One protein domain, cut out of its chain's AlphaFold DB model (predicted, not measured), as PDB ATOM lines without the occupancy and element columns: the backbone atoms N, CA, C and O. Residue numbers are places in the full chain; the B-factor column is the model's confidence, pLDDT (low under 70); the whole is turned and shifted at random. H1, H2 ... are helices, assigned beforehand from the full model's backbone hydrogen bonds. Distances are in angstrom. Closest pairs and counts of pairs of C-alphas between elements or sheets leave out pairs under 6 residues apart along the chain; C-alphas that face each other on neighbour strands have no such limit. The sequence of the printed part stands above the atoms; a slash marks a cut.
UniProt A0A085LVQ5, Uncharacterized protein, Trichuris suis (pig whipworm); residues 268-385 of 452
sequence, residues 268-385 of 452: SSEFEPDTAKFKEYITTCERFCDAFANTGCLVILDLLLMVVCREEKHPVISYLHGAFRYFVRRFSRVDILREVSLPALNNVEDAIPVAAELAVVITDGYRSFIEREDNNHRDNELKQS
ATOM      1  N   SER A 268     179.103 156.877 148.541       85.12
ATOM      2  CA  SER A 268     179.873 157.595 147.509       85.12
ATOM      3  C   SER A 268     179.720 156.987 146.110       85.12
ATOM      4  O   SER A 268     179.880 157.690 145.112       85.12
ATOM      5  N   SER A 269     179.347 155.705 146.032       83.94
ATOM      6  CA  SER A 269     179.088 154.977 144.787       83.94
ATOM      7  C   SER A 269     177.813 155.404 144.050       83.94
ATOM      8  O   SER A 269     177.591 154.953 142.931       83.94
ATOM      9  N   GLU A 270     176.951 156.223 144.661       87.44
ATOM     10  CA  GLU A 270     175.735 156.735 144.005       87.44
ATOM     11  C   GLU A 270     176.038 157.696 142.858       87.44
ATOM     12  O   GLU A 270     175.243 157.842 141.928       87.44
ATOM     13  N   PHE A 271     177.190 158.358 142.915       87.56
ATOM     14  CA  PHE A 271     177.666 159.184 141.826       87.56
ATOM     15  C   PHE A 271     178.691 158.403 141.017       87.56
ATOM     16  O   PHE A 271     179.671 157.891 141.557       87.56
ATOM     17  N   GLU A 272     178.487 158.347 139.702       84.94
ATOM     18  CA  GLU A 272     179.474 157.731 138.825       84.94
ATOM     19  C   GLU A 272     180.822 158.466 138.945       84.94
ATOM     20  O   GLU A 272     180.849 159.712 138.941       84.94
ATOM     21  N   PRO A 273     181.941 157.720 139.032       83.62
ATOM     22  CA  PRO A 273     183.273 158.304 139.014       83.62
ATOM     23  C   PRO A 273     183.462 159.229 137.806       83.62
ATOM     24  O   PRO A 273     182.858 159.044 136.753       83.62
ATOM     25  N   ASP A 274     184.292 160.256 137.972       84.69
ATOM     26  CA  ASP A 274     184.611 161.273 136.956       84.69
ATOM     27  C   ASP A 274     183.483 162.229 136.534       84.69
ATOM     28  O   ASP A 274     183.753 163.206 135.819       84.69
ATOM     29  N   THR A 275     182.259 162.056 137.040       91.06
ATOM     30  CA  THR A 275     181.180 163.031 136.835       91.06
ATOM     31  C   THR A 275     181.450 164.358 137.549       91.06
ATOM     32  O   THR A 275     182.151 164.428 138.561       91.06
ATOM     33  N   ALA A 276     180.859 165.445 137.038       90.62
ATOM     34  CA  ALA A 276     180.950 166.760 137.679       90.62
ATOM     35  C   ALA A 276     180.385 166.739 139.110       90.62
ATOM     36  O   ALA A 276     181.020 167.261 140.020       90.62
ATOM     37  N   LYS A 277     179.251 166.054 139.324       89.75
ATOM     38  CA  LYS A 277     178.632 165.899 140.649       89.75
ATOM     39  C   LYS A 277     179.532 165.148 141.627       89.75
ATOM     40  O   LYS A 277     179.704 165.606 142.752       89.75
ATOM     41  N   PHE A 278     180.158 164.049 141.192       93.19
ATOM     42  CA  PHE A 278     181.132 163.334 142.020       93.19
ATOM     43  C   PHE A 278     182.309 164.245 142.397       93.19
ATOM     44  O   PHE A 278     182.662 164.339 143.567       93.19
ATOM     45  N   LYS A 279     182.876 164.992 141.440       93.94
ATOM     46  CA  LYS A 279     183.979 165.935 141.711       93.94
ATOM     47  C   LYS A 279     183.582 167.040 142.690       93.94
ATOM     48  O   LYS A 279     184.365 167.372 143.580       93.94
ATOM     49  N   GLU A 280     182.383 167.599 142.550       94.94
ATOM     50  CA  GLU A 280     181.855 168.607 143.473       94.94
ATOM     51  C   GLU A 280     181.641 168.037 144.879       94.94
ATOM     52  O   GLU A 280     182.004 168.698 145.851       94.94
ATOM     53  N   TYR A 281     181.128 166.809 144.996       95.62
ATOM     54  CA  TYR A 281     181.000 166.094 146.267       95.62
ATOM     55  C   TYR A 281     182.361 165.874 146.942       95.62
ATOM     56  O   TYR A 281     182.547 166.261 148.095       95.62
ATOM     57  N   ILE A 282     183.347 165.341 146.213       95.44
ATOM     58  CA  ILE A 282     184.705 165.141 146.740       95.44
ATOM     59  C   ILE A 282     185.312 166.469 147.195       95.44
ATOM     60  O   ILE A 282     185.790 166.559 148.324       95.44
ATOM     61  N   THR A 283     185.198 167.518 146.374       96.56
ATOM     62  CA  THR A 283     185.652 168.872 146.735       96.56
ATOM     63  C   THR A 283     184.981 169.349 148.023       96.56
ATOM     64  O   THR A 283     185.638 169.930 148.880       96.56
ATOM     65  N   THR A 284     183.687 169.072 148.197       96.88
ATOM     66  CA  THR A 284     182.934 169.444 149.402       96.88
ATOM     67  C   THR A 284     183.530 168.784 150.643       96.88
ATOM     68  O   THR A 284     183.839 169.465 151.621       96.88
ATOM     69  N   CYS A 285     183.767 167.473 150.592       95.81
ATOM     70  CA  CYS A 285     184.390 166.732 151.686       95.81
ATOM     71  C   CYS A 285     185.819 167.216 151.980       95.81
ATOM     72  O   CYS A 285     186.193 167.346 153.147       95.81
ATOM     73  N   GLU A 286     186.604 167.541 150.949       96.38
ATOM     74  CA  GLU A 286     187.932 168.149 151.105       96.38
ATOM     75  C   GLU A 286     187.850 169.510 151.811       96.38
ATOM     76  O   GLU A 286     188.624 169.758 152.731       96.38
ATOM     77  N   ARG A 287     186.865 170.363 151.482       96.75
ATOM     78  CA  ARG A 287     186.654 171.647 152.181       96.75
ATOM     79  C   ARG A 287     186.294 171.477 153.653       96.75
ATOM     80  O   ARG A 287     186.762 172.252 154.484       96.75
ATOM     81  N   PHE A 288     185.492 170.469 153.991       96.19
ATOM     82  CA  PHE A 288     185.224 170.124 155.389       96.19
ATOM     83  C   PHE A 288     186.507 169.659 156.090       96.19
ATOM     84  O   PHE A 288     186.811 170.125 157.187       96.19
ATOM     85  N   CYS A 289     187.307 168.808 155.443       94.75
ATOM     86  CA  CYS A 289     188.594 168.366 155.981       94.75
ATOM     87  C   CYS A 289     189.569 169.539 156.194       94.75
ATOM     88  O   CYS A 289     190.190 169.623 157.252       94.75
ATOM     89  N   ASP A 290     189.661 170.471 155.239       94.44
ATOM     90  CA  ASP A 290     190.436 171.713 155.356       94.44
ATOM     91  C   ASP A 290     189.970 172.544 156.558       94.44
ATOM     92  O   ASP A 290     190.780 173.023 157.357       94.44
ATOM     93  N   ALA A 291     188.656 172.723 156.713       93.81
ATOM     94  CA  ALA A 291     188.093 173.487 157.817       93.81
ATOM     95  C   ALA A 291     188.387 172.829 159.172       93.81
ATOM     96  O   ALA A 291     188.825 173.519 160.097       93.81
ATOM     97  N   PHE A 292     188.237 171.505 159.280       91.75
ATOM     98  CA  PHE A 292     188.616 170.740 160.470       91.75
ATOM     99  C   PHE A 292     190.108 170.896 160.786       91.75
ATOM    100  O   PHE A 292     190.464 171.293 161.892       91.75
ATOM    101  N   ALA A 293     190.983 170.676 159.803       90.19
ATOM    102  CA  ALA A 293     192.430 170.764 159.975       90.19
ATOM    103  C   ALA A 293     192.884 172.145 160.493       90.19
ATOM    104  O   ALA A 293     193.828 172.245 161.279       90.19
ATOM    105  N   ASN A 294     192.207 173.214 160.064       88.12
ATOM    106  CA  ASN A 294     192.527 174.583 160.466       88.12
ATOM    107  C   ASN A 294     191.941 174.991 161.824       88.12
ATOM    108  O   ASN A 294     192.560 175.804 162.517       88.12
ATOM    109  N   THR A 295     190.772 174.462 162.194       87.31
ATOM    110  CA  THR A 295     190.016 174.918 163.376       87.31
ATOM    111  C   THR A 295     190.060 173.969 164.563       87.31
ATOM    112  O   THR A 295     189.932 174.443 165.682       87.31
ATOM    113  N   GLY A 296     190.220 172.664 164.336       85.00
ATOM    114  CA  GLY A 296     189.997 171.639 165.359       85.00
ATOM    115  C   GLY A 296     188.522 171.341 165.649       85.00
ATOM    116  O   GLY A 296     188.226 170.540 166.525       85.00
ATOM    117  N   CYS A 297     187.578 171.934 164.908       86.00
ATOM    118  CA  CYS A 297     186.153 171.812 165.209       86.00
ATOM    119  C   CYS A 297     185.659 170.354 165.140       86.00
ATOM    120  O   CYS A 297     185.505 169.780 164.060       86.00
ATOM    121  N   LEU A 298     185.356 169.774 166.306       84.62
ATOM    122  CA  LEU A 298     184.933 168.376 166.426       84.62
ATOM    123  C   LEU A 298     183.568 168.086 165.807       84.62
ATOM    124  O   LEU A 298     183.332 166.962 165.386       84.62
ATOM    125  N   VAL A 299     182.703 169.095 165.686       87.50
ATOM    126  CA  VAL A 299     181.430 168.967 164.963       87.50
ATOM    127  C   VAL A 299     181.687 168.607 163.500       87.50
ATOM    128  O   VAL A 299     181.066 167.694 162.969       87.50
ATOM    129  N   ILE A 300     182.646 169.276 162.848       90.88
ATOM    130  CA  ILE A 300     183.028 168.956 161.465       90.88
ATOM    131  C   ILE A 300     183.579 167.531 161.392       90.88
ATOM    132  O   ILE A 300     183.273 166.800 160.453       90.88
ATOM    133  N   LEU A 301     184.391 167.142 162.377       88.88
ATOM    134  CA  LEU A 301     184.982 165.815 162.400       88.88
ATOM    135  C   LEU A 301     183.929 164.712 162.540       88.88
ATOM    136  O   LEU A 301     183.965 163.756 161.771       88.88
ATOM    137  N   ASP A 302     183.011 164.843 163.494       85.94
ATOM    138  CA  ASP A 302     181.930 163.878 163.710       85.94
ATOM    139  C   ASP A 302     181.106 163.698 162.431       85.94
ATOM    140  O   ASP A 302     180.930 162.587 161.937       85.94
ATOM    141  N   LEU A 303     180.734 164.811 161.797       89.81
ATOM    142  CA  LEU A 303     180.021 164.808 160.527       89.81
ATOM    143  C   LEU A 303     180.806 164.140 159.385       89.81
ATOM    144  O   LEU A 303     180.230 163.383 158.604       89.81
ATOM    145  N   LEU A 304     182.117 164.380 159.288       89.88
ATOM    146  CA  LEU A 304     182.976 163.707 158.312       89.88
ATOM    147  C   LEU A 304     183.045 162.198 158.566       89.88
ATOM    148  O   LEU A 304     182.942 161.424 157.618       89.88
ATOM    149  N   LEU A 305     183.190 161.769 159.822       86.62
ATOM    150  CA  LEU A 305     183.218 160.351 160.185       86.62
ATOM    151  C   LEU A 305     181.873 159.677 159.894       86.62
ATOM    152  O   LEU A 305     181.854 158.594 159.314       86.62
ATOM    153  N   MET A 306     180.755 160.344 160.190       86.06
ATOM    154  CA  MET A 306     179.410 159.862 159.862       86.06
ATOM    155  C   MET A 306     179.187 159.637 158.366       86.06
ATOM    156  O   MET A 306     178.292 158.875 158.018       86.06
ATOM    157  N   VAL A 307     179.941 160.302 157.488       87.94
ATOM    158  CA  VAL A 307     179.864 160.128 156.029       87.94
ATOM    159  C   VAL A 307     180.878 159.086 155.561       87.94
ATOM    160  O   VAL A 307     180.527 158.124 154.884       87.94
ATOM    161  N   VAL A 308     182.141 159.255 155.949       87.25
ATOM    162  CA  VAL A 308     183.277 158.467 155.455       87.25
ATOM    163  C   VAL A 308     183.261 157.033 155.989       87.25
ATOM    164  O   VAL A 308     183.656 156.114 155.274       87.25
ATOM    165  N   CYS A 309     182.802 156.813 157.225       82.75
ATOM    166  CA  CYS A 309     182.798 155.490 157.854       82.75
ATOM    167  C   CYS A 309     181.573 154.630 157.500       82.75
ATOM    168  O   CYS A 309     181.535 153.478 157.928       82.75
ATOM    169  N   ARG A 310     180.609 155.139 156.714       83.69
ATOM    170  CA  ARG A 310     179.450 154.354 156.229       83.69
ATOM    171  C   ARG A 310     179.833 153.241 155.268       83.69
ATOM    172  O   ARG A 310     179.106 152.265 155.129       83.69
ATOM    173  N   GLU A 311     180.961 153.395 154.590       82.50
ATOM    174  CA  GLU A 311     181.419 152.458 153.577       82.50
ATOM    175  C   GLU A 311     182.836 151.969 153.870       82.50
ATOM    176  O   GLU A 311     183.649 152.641 154.514       82.50
ATOM    177  N   GLU A 312     183.152 150.764 153.385       75.12
ATOM    178  CA  GLU A 312     184.458 150.155 153.629       75.12
ATOM    179  C   GLU A 312     185.611 150.953 153.004       75.12
ATOM    180  O   GLU A 312     186.715 150.994 153.557       75.12
ATOM    181  N   LYS A 313     185.358 151.583 151.853       83.06
ATOM    182  CA  LYS A 313     186.348 152.312 151.058       83.06
ATOM    183  C   LYS A 313     185.756 153.622 150.552       83.06
ATOM    184  O   LYS A 313     185.189 153.654 149.466       83.06
ATOM    185  N   HIS A 314     185.959 154.693 151.311       88.44
ATOM    186  CA  HIS A 314     185.545 156.029 150.896       88.44
ATOM    187  C   HIS A 314     186.676 156.770 150.159       88.44
ATOM    188  O   HIS A 314     187.798 156.815 150.676       88.44
ATOM    189  N   PRO A 315     186.427 157.418 149.002       89.44
ATOM    190  CA  PRO A 315     187.470 158.085 148.210       89.44
ATOM    191  C   PRO A 315     188.273 159.156 148.973       89.44
ATOM    192  O   PRO A 315     189.454 159.363 148.710       89.44
ATOM    193  N   VAL A 316     187.639 159.821 149.944       92.25
ATOM    194  CA  VAL A 316     188.221 160.936 150.724       92.25
ATOM    195  C   VAL A 316     189.023 160.467 151.950       92.25
ATOM    196  O   VAL A 316     189.681 161.278 152.598       92.25
ATOM    197  N   ILE A 317     189.032 159.169 152.281       88.12
ATOM    198  CA  ILE A 317     189.654 158.664 153.524       88.12
ATOM    199  C   ILE A 317     191.131 159.073 153.668       88.12
ATOM    200  O   ILE A 317     191.583 159.467 154.742       88.12
ATOM    201  N   SER A 318     191.885 159.053 152.567       88.50
ATOM    202  CA  SER A 318     193.298 159.441 152.546       88.50
ATOM    203  C   SER A 318     193.493 160.933 152.834       88.50
ATOM    204  O   SER A 318     194.436 161.306 153.538       88.50
ATOM    205  N   TYR A 319     192.586 161.778 152.343       91.69
ATOM    206  CA  TYR A 319     192.577 163.212 152.604       91.69
ATOM    207  C   TYR A 319     192.231 163.499 154.067       91.69
ATOM    208  O   TYR A 319     192.930 164.270 154.725       91.69
ATOM    209  N   LEU A 320     191.220 162.809 154.610       89.19
ATOM    210  CA  LEU A 320     190.846 162.899 156.022       89.19
ATOM    211  C   LEU A 320     192.023 162.519 156.935       89.19
ATOM    212  O   LEU A 320     192.344 163.254 157.868       89.19
ATOM    213  N   HIS A 321     192.740 161.433 156.631       86.25
ATOM    214  CA  HIS A 321     193.964 161.066 157.354       86.25
ATOM    215  C   HIS A 321     195.036 162.167 157.288       86.25
ATOM    216  O   HIS A 321     195.732 162.432 158.274       86.25
ATOM    217  N   GLY A 322     195.177 162.829 156.136       87.25
ATOM    218  CA  GLY A 322     196.049 163.991 155.969       87.25
ATOM    219  C   GLY A 322     195.650 165.163 156.871       87.25
ATOM    220  O   GLY A 322     196.503 165.711 157.573       87.25
ATOM    221  N   ALA A 323     194.358 165.494 156.905       87.75
ATOM    222  CA  ALA A 323     193.789 166.541 157.752       87.75
ATOM    223  C   ALA A 323     194.009 166.255 159.248       87.75
ATOM    224  O   ALA A 323     194.493 167.123 159.974       87.75
ATOM    225  N   PHE A 324     193.775 165.018 159.696       83.31
ATOM    226  CA  PHE A 324     194.087 164.575 161.058       83.31
ATOM    227  C   PHE A 324     195.564 164.737 161.408       83.31
ATOM    228  O   PHE A 324     195.906 165.260 162.469       83.31
ATOM    229  N   ARG A 325     196.463 164.319 160.511       82.88
ATOM    230  CA  ARG A 325     197.906 164.470 160.731       82.88
ATOM    231  C   ARG A 325     198.298 165.939 160.866       82.88
ATOM    232  O   ARG A 325     199.160 166.262 161.682       82.88
ATOM    233  N   TYR A 326     197.697 166.818 160.068       84.12
ATOM    234  CA  TYR A 326     197.920 168.256 160.180       84.12
ATOM    235  C   TYR A 326     197.399 168.807 161.515       84.12
ATOM    236  O   TYR A 326     198.142 169.509 162.200       84.12
ATOM    237  N   PHE A 327     196.185 168.425 161.921       82.69
ATOM    238  CA  PHE A 327     195.595 168.791 163.211       82.69
ATOM    239  C   PHE A 327     196.501 168.384 164.387       82.69
ATOM    240  O   PHE A 327     196.947 169.241 165.148       82.69
ATOM    241  N   VAL A 328     196.888 167.107 164.479       78.19
ATOM    242  CA  VAL A 328     197.736 166.596 165.576       78.19
ATOM    243  C   VAL A 328     199.097 167.299 165.637       78.19
ATOM    244  O   VAL A 328     199.639 167.512 166.716       78.19
ATOM    245  N   ARG A 329     199.662 167.689 164.487       79.44
ATOM    246  CA  ARG A 329     200.926 168.443 164.432       79.44
ATOM    247  C   ARG A 329     200.789 169.894 164.882       79.44
ATOM    248  O   ARG A 329     201.766 170.470 165.355       79.44
ATOM    249  N   ARG A 330     199.628 170.502 164.647       72.94
ATOM    250  CA  ARG A 330     199.384 171.928 164.869       72.94
ATOM    251  C   ARG A 330     198.994 172.236 166.310       72.94
ATOM    252  O   ARG A 330     199.403 173.273 166.826       72.94
ATOM    253  N   PHE A 331     198.196 171.378 166.933       68.19
ATOM    254  CA  PHE A 331     197.651 171.622 168.263       68.19
ATOM    255  C   PHE A 331     198.520 170.974 169.345       68.19
ATOM    256  O   PHE A 331     199.055 169.879 169.170       68.19
ATOM    257  N   SER A 332     198.714 171.678 170.464       59.88
ATOM    258  CA  SER A 332     199.502 171.144 171.574       59.88
ATOM    259  C   SER A 332     198.746 169.995 172.253       59.88
ATOM    260  O   SER A 332     197.517 169.940 172.206       59.88
ATOM    261  N   ARG A 333     199.459 169.079 172.926       52.75
ATOM    262  CA  ARG A 333     198.834 167.927 173.617       52.75
ATOM    263  C   ARG A 333     197.700 168.342 174.563       52.75
ATOM    264  O   ARG A 333     196.730 167.609 174.693       52.75
ATOM    265  N   VAL A 334     197.819 169.502 175.213       49.06
ATOM    266  CA  VAL A 334     196.826 170.011 176.174       49.06
ATOM    267  C   VAL A 334     195.548 170.477 175.472       49.06
ATOM    268  O   VAL A 334     194.464 170.261 176.001       49.06
ATOM    269  N   ASP A 335     195.666 171.064 174.280       55.41
ATOM    270  CA  ASP A 335     194.517 171.512 173.486       55.41
ATOM    271  C   ASP A 335     193.768 170.312 172.895       55.41
ATOM    272  O   ASP A 335     192.548 170.230 173.003       55.41
ATOM    273  N   ILE A 336     194.512 169.319 172.387       55.97
ATOM    274  CA  ILE A 336     193.939 168.067 171.874       55.97
ATOM    275  C   ILE A 336     193.206 167.321 172.991       55.97
ATOM    276  O   ILE A 336     192.072 166.916 172.798       55.97
ATOM    277  N   LEU A 337     193.809 167.170 174.175       48.41
ATOM    278  CA  LEU A 337     193.178 166.487 175.314       48.41
ATOM    279  C   LEU A 337     191.984 167.250 175.908       48.41
ATOM    280  O   LEU A 337     191.120 166.633 176.525       48.41
ATOM    281  N   ARG A 338     191.935 168.582 175.763       51.44
ATOM    282  CA  ARG A 338     190.793 169.398 176.208       51.44
ATOM    283  C   ARG A 338     189.604 169.299 175.268       51.44
ATOM    284  O   ARG A 338     188.478 169.235 175.747       51.44
ATOM    285  N   GLU A 339     189.842 169.322 173.961       51.47
ATOM    286  CA  GLU A 339     188.761 169.214 172.980       51.47
ATOM    287  C   GLU A 339     188.308 167.762 172.826       51.47
ATOM    288  O   GLU A 339     187.117 167.462 172.852       51.47
ATOM    289  N   VAL A 340     189.258 166.835 172.738       51.34
ATOM    290  CA  VAL A 340     189.007 165.423 172.487       51.34
ATOM    291  C   VAL A 340     188.833 164.693 173.819       51.34
ATOM    292  O   VAL A 340     189.775 164.134 174.377       51.34
ATOM    293  N   SER A 341     187.596 164.626 174.315       45.09
ATOM    294  CA  SER A 341     187.216 163.657 175.355       45.09
ATOM    295  C   SER A 341     187.119 162.241 174.760       45.09
ATOM    296  O   SER A 341     186.055 161.631 174.759       45.09
ATOM    297  N   LEU A 342     188.224 161.714 174.217       40.19
ATOM    298  CA  LEU A 342     188.335 160.307 173.818       40.19
ATOM    299  C   LEU A 342     189.114 159.537 174.898       40.19
ATOM    300  O   LEU A 342     190.233 159.930 175.235       40.19
ATOM    301  N   PRO A 343     188.596 158.409 175.413       35.44
ATOM    302  CA  PRO A 343     189.216 157.638 176.499       35.44
ATOM    303  C   PRO A 343     190.548 156.927 176.151       35.44
ATOM    304  O   PRO A 343     190.985 156.065 176.907       35.44
ATOM    305  N   ALA A 344     191.222 157.265 175.044       38.50
ATOM    306  CA  ALA A 344     192.359 156.505 174.506       38.50
ATOM    307  C   ALA A 344     193.737 157.211 174.543       38.50
ATOM    308  O   ALA A 344     194.723 156.632 174.098       38.50
ATOM    309  N   LEU A 345     193.863 158.435 175.068       37.19
ATOM    310  CA  LEU A 345     195.085 159.253 174.902       37.19
ATOM    311  C   LEU A 345     196.126 159.179 176.045       37.19
ATOM    312  O   LEU A 345     196.969 160.066 176.159       37.19
ATOM    313  N   ASN A 346     196.150 158.133 176.877       36.59
ATOM    314  CA  ASN A 346     197.071 158.103 178.029       36.59
ATOM    315  C   ASN A 346     198.568 157.915 177.688       36.59
ATOM    316  O   ASN A 346     199.391 158.123 178.571       36.59
ATOM    317  N   ASN A 347     198.950 157.602 176.444       40.16
ATOM    318  CA  ASN A 347     200.354 157.384 176.060       40.16
ATOM    319  C   ASN A 347     200.701 158.096 174.738       40.16
ATOM    320  O   ASN A 347     200.720 157.478 173.678       40.16
ATOM    321  N   VAL A 348     200.970 159.404 174.779       39.94
ATOM    322  CA  VAL A 348     201.327 160.209 173.587       39.94
ATOM    323  C   VAL A 348     202.813 160.561 173.587       39.94
ATOM    324  O   VAL A 348     203.154 161.697 173.303       39.94
ATOM    325  N   GLU A 349     203.739 159.664 173.937       36.56
ATOM    326  CA  GLU A 349     205.172 160.022 173.899       36.56
ATOM    327  C   GLU A 349     205.784 160.067 172.482       36.56
ATOM    328  O   GLU A 349     206.755 160.794 172.298       36.56
ATOM    329  N   ASP A 350     205.122 159.530 171.446       37.62
ATOM    330  CA  ASP A 350     205.657 159.471 170.069       37.62
ATOM    331  C   ASP A 350     204.724 160.098 168.999       37.62
ATOM    332  O   ASP A 350     204.168 159.438 168.127       37.62
ATOM    333  N   ALA A 351     204.518 161.417 169.031       39.06
ATOM    334  CA  ALA A 351     203.413 162.092 168.323       39.06
ATOM    335  C   ALA A 351     203.565 162.347 166.796       39.06
ATOM    336  O   ALA A 351     202.835 163.170 166.245       39.06
ATOM    337  N   ILE A 352     204.474 161.683 166.069       38.69
ATOM    338  CA  ILE A 352     204.600 161.862 164.600       38.69
ATOM    339  C   ILE A 352     204.272 160.580 163.811       38.69
ATOM    340  O   ILE A 352     203.536 160.691 162.828       38.69
ATOM    341  N   PRO A 353     204.705 159.375 164.233       37.97
ATOM    342  CA  PRO A 353     204.211 158.114 163.666       37.97
ATOM    343  C   PRO A 353     202.768 157.794 164.098       37.97
ATOM    344  O   PRO A 353     201.992 157.264 163.306       37.97
ATOM    345  N   VAL A 354     202.374 158.211 165.309       46.53
ATOM    346  CA  VAL A 354     201.080 157.873 165.930       46.53
ATOM    347  C   VAL A 354     199.891 158.576 165.276       46.53
ATOM    348  O   VAL A 354     198.797 158.048 165.323       46.53
ATOM    349  N   ALA A 355     200.046 159.721 164.605       42.19
ATOM    350  CA  ALA A 355     198.889 160.420 164.024       42.19
ATOM    351  C   ALA A 355     198.189 159.621 162.904       42.19
ATOM    352  O   ALA A 355     196.982 159.751 162.719       42.19
ATOM    353  N   ALA A 356     198.941 158.798 162.160       44.62
ATOM    354  CA  ALA A 356     198.369 157.913 161.146       44.62
ATOM    355  C   ALA A 356     197.648 156.722 161.790       44.62
ATOM    356  O   ALA A 356     196.534 156.409 161.389       44.62
ATOM    357  N   GLU A 357     198.250 156.111 162.814       49.94
ATOM    358  CA  GLU A 357     197.609 155.043 163.589       49.94
ATOM    359  C   GLU A 357     196.383 155.559 164.345       49.94
ATOM    360  O   GLU A 357     195.356 154.906 164.333       49.94
ATOM    361  N   LEU A 358     196.434 156.760 164.922       53.78
ATOM    362  CA  LEU A 358     195.319 157.380 165.634       53.78
ATOM    363  C   LEU A 358     194.152 157.668 164.687       53.78
ATOM    364  O   LEU A 358     193.013 157.405 165.045       53.78
ATOM    365  N   ALA A 359     194.425 158.169 163.477       58.22
ATOM    366  CA  ALA A 359     193.391 158.371 162.465       58.22
ATOM    367  C   ALA A 359     192.737 157.038 162.072       58.22
ATOM    368  O   ALA A 359     191.516 156.955 162.095       58.22
ATOM    369  N   VAL A 360     193.541 155.996 161.818       59.34
ATOM    370  CA  VAL A 360     193.056 154.643 161.488       59.34
ATOM    371  C   VAL A 360     192.243 154.043 162.641       59.34
ATOM    372  O   VAL A 360     191.138 153.557 162.432       59.34
ATOM    373  N   VAL A 361     192.739 154.144 163.876       60.44
ATOM    374  CA  VAL A 361     192.056 153.658 165.084       60.44
ATOM    375  C   VAL A 361     190.735 154.396 165.305       60.44
ATOM    376  O   VAL A 361     189.737 153.767 165.651       60.44
ATOM    377  N   ILE A 362     190.700 155.716 165.095       62.09
ATOM    378  CA  ILE A 362     189.469 156.508 165.201       62.09
ATOM    379  C   ILE A 362     188.479 156.084 164.115       62.09
ATOM    380  O   ILE A 362     187.318 155.846 164.436       62.09
ATOM    381  N   THR A 363     188.914 155.941 162.860       59.56
ATOM    382  CA  THR A 363     188.026 155.555 161.754       59.56
ATOM    383  C   THR A 363     187.497 154.128 161.894       59.56
ATOM    384  O   THR A 363     186.310 153.905 161.659       59.56
ATOM    385  N   ASP A 364     188.326 153.180 162.338       64.94
ATOM    386  CA  ASP A 364     187.936 151.780 162.562       64.94
ATOM    387  C   ASP A 364     187.020 151.642 163.787       64.94
ATOM    388  O   ASP A 364     186.036 150.893 163.775       64.94
ATOM    389  N   GLY A 365     187.306 152.412 164.843       59.91
ATOM    390  CA  GLY A 365     186.460 152.513 166.027       59.91
ATOM    391  C   GLY A 365     185.078 153.081 165.700       59.91
ATOM    392  O   GLY A 365     184.072 152.512 166.125       59.91
ATOM    393  N   TYR A 366     185.015 154.153 164.904       62.06
ATOM    394  CA  TYR A 366     183.748 154.737 164.448       62.06
ATOM    395  C   TYR A 366     182.969 153.788 163.539       62.06
ATOM    396  O   TYR A 366     181.763 153.641 163.712       62.06
ATOM    397  N   ARG A 367     183.641 153.088 162.618       64.31
ATOM    398  CA  ARG A 367     182.997 152.072 161.773       64.31
ATOM    399  C   ARG A 367     182.339 150.980 162.616       64.31
ATOM    400  O   ARG A 367     181.161 150.694 162.439       64.31
ATOM    401  N   SER A 368     183.070 150.447 163.593       60.75
ATOM    402  CA  SER A 368     182.546 149.431 164.517       60.75
ATOM    403  C   SER A 368     181.341 149.933 165.322       60.75
ATOM    404  O   SER A 368     180.484 149.145 165.718       60.75
ATOM    405  N   PHE A 369     181.281 151.235 165.617       60.72
ATOM    406  CA  PHE A 369     180.141 151.858 166.289       60.72
ATOM    407  C   PHE A 369     178.921 151.967 165.368       60.72
ATOM    408  O   PHE A 369     177.842 151.544 165.773       60.72
ATOM    409  N   ILE A 370     179.099 152.450 164.134       57.66
ATOM    410  CA  ILE A 370     178.021 152.537 163.134       57.66
ATOM    411  C   ILE A 370     177.426 151.150 162.875       57.66
ATOM    412  O   ILE A 370     176.216 150.980 162.963       57.66
ATOM    413  N   GLU A 371     178.265 150.130 162.679       65.06
ATOM    414  CA  GLU A 371     177.801 148.747 162.500       65.06
ATOM    415  C   GLU A 371     176.970 148.249 163.697       65.06
ATOM    416  O   GLU A 371     176.014 147.494 163.524       65.06
ATOM    417  N   ARG A 372     177.300 148.663 164.928       63.00
ATOM    418  CA  ARG A 372     176.516 148.313 166.126       63.00
ATOM    419  C   ARG A 372     175.197 149.071 166.204       63.00
ATOM    420  O   ARG A 372     174.212 148.474 166.627       63.00
ATOM    421  N   GLU A 373     175.167 150.350 165.842       63.00
ATOM    422  CA  GLU A 373     173.925 151.129 165.784       63.00
ATOM    423  C   GLU A 373     172.983 150.593 164.708       63.00
ATOM    424  O   GLU A 373     171.818 150.350 165.009       63.00
ATOM    425  N   ASP A 374     173.488 150.302 163.509       59.66
ATOM    426  CA  ASP A 374     172.698 149.722 162.421       59.66
ATOM    427  C   ASP A 374     172.154 148.340 162.796       59.66
ATOM    428  O   ASP A 374     170.989 148.036 162.535       59.66
ATOM    429  N   ASN A 375     172.963 147.504 163.457       63.22
ATOM    430  CA  ASN A 375     172.508 146.208 163.960       63.22
ATOM    431  C   ASN A 375     171.474 146.363 165.082       63.22
ATOM    432  O   ASN A 375     170.462 145.673 165.063       63.22
ATOM    433  N   ASN A 376     171.662 147.300 166.016       57.84
ATOM    434  CA  ASN A 376     170.665 147.592 167.049       57.84
ATOM    435  C   ASN A 376     169.366 148.153 166.455       57.84
ATOM    436  O   ASN A 376     168.286 147.864 166.969       57.84
ATOM    437  N   HIS A 377     169.446 148.955 165.390       51.88
ATOM    438  CA  HIS A 377     168.275 149.489 164.708       51.88
ATOM    439  C   HIS A 377     167.534 148.380 163.957       51.88
ATOM    440  O   HIS A 377     166.332 148.231 164.156       51.88
ATOM    441  N   ARG A 378     168.250 147.514 163.224       55.22
ATOM    442  CA  ARG A 378     167.676 146.310 162.599       55.22
ATOM    443  C   ARG A 378     167.082 145.350 163.619       55.22
ATOM    444  O   ARG A 378     165.989 144.853 163.391       55.22
ATOM    445  N   ASP A 379     167.739 145.116 164.751       53.81
ATOM    446  CA  ASP A 379     167.221 144.261 165.823       53.81
ATOM    447  C   ASP A 379     165.984 144.873 166.491       53.81
ATOM    448  O   ASP A 379     165.092 144.145 166.927       53.81
ATOM    449  N   ASN A 380     165.895 146.204 166.566       51.06
ATOM    450  CA  ASN A 380     164.706 146.901 167.051       51.06
ATOM    451  C   ASN A 380     163.566 146.900 166.023       51.06
ATOM    452  O   ASN A 380     162.414 146.764 166.428       51.06
ATOM    453  N   GLU A 381     163.858 146.983 164.724       46.94
ATOM    454  CA  GLU A 381     162.872 146.806 163.651       46.94
ATOM    455  C   GLU A 381     162.387 145.352 163.557       46.94
ATOM    456  O   GLU A 381     161.187 145.120 163.438       46.94
ATOM    457  N   LEU A 382     163.278 144.364 163.716       51.31
ATOM    458  CA  LEU A 382     162.938 142.941 163.816       51.31
ATOM    459  C   LEU A 382     162.073 142.677 165.053       51.31
ATOM    460  O   LEU A 382     161.008 142.077 164.930       51.31
ATOM    461  N   LYS A 383     162.431 143.233 166.217       49.50
ATOM    462  CA  LYS A 383     161.593 143.162 167.426       49.50
ATOM    463  C   LYS A 383     160.263 143.895 167.271       49.50
ATOM    464  O   LYS A 383     159.269 143.414 167.802       49.50
ATOM    465  N   GLN A 384     160.197 145.020 166.554       43.31
ATOM    466  CA  GLN A 384     158.929 145.690 166.239       43.31
ATOM    467  C   GLN A 384     158.086 144.893 165.239       43.31
ATOM    468  O   GLN A 384     156.865 144.863 165.377       43.31
ATOM    469  N   SER A 385     158.705 144.195 164.286       44.47
ATOM    470  CA  SER A 385     158.009 143.292 163.365       44.47
ATOM    471  C   SER A 385     157.488 142.025 164.065       44.47
ATOM    472  O   SER A 385     156.367 141.600 163.786       44.47
TER     473      SER A 385
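AT A GLANCE: This is residues 268 to 385 of the 452 residues of an uncharacterized protein of Trichuris suis (pig whipworm) (UniProt A0A085LVQ5). One long helix, H5, crosses one side of a triangle of three shorter helices, H1, H2 and H3, with its first part on H3; its last residues, 372 to 385, stick out as a free arm. H1 and H3 run the same way and H2 runs back between them in the chain, while the short H4 sits near one end of H2 and H3. The printed part has 118 residues with five named helices, H1 to H5 in order, and no named strand; the class is all helix. It is only just compact, close to loose, with a radius of gyration of the C-alphas of 16.2 A, and flat, spanning 49 by 40 by 22 A.

IN THESE COORDINATES: H5, residues 354 to 385, is 45.5 A long and ends at C-alpha 385, (158.009, 143.292, 163.365). H1, residues 276 to 295, begins at C-alpha 276, (180.950, 166.760, 137.679), and is 28.4 A long. H2 is residues 298 to 308, 14.9 A; H3 is residues 317 to 330, 20.0 A; H4 is residues 333 to 339, 10.2 A.

HOW THE PARTS SIT: H5 touches H3 with residues 355 to 360 alone, at a steep tilt of 54 degrees, opposite ways; the closest C-alphas, of Arg 325 and Ala 355, are 5.3 A apart. H5 is close to but not clearly touching H2, Leu 305 to Thr 363 being 7.0 A between C-alphas. H3 touches H1 at a shallow tilt of 17 degrees, the same way, closest at the C-alphas of Ala 293 and Phe 327, 4.9 A. H1 and H2 form a helical hairpin, closest at the C-alphas of Phe 292 and Ile 300, 5.9 A. H4 touches no helix, and H1 and H5 are apart. In H1, H2, H3, H4 and H5 every O i to N i+4 pair is within hydrogen-bond range.

THE WHOLE: The C-alphas farthest apart, of Glu 349 and Ser 385, are 51.1 A apart. The printed part has no cut. The link from H4 to H5, 14 residues, is long. Residues 331 to 385 have pLDDT under 70.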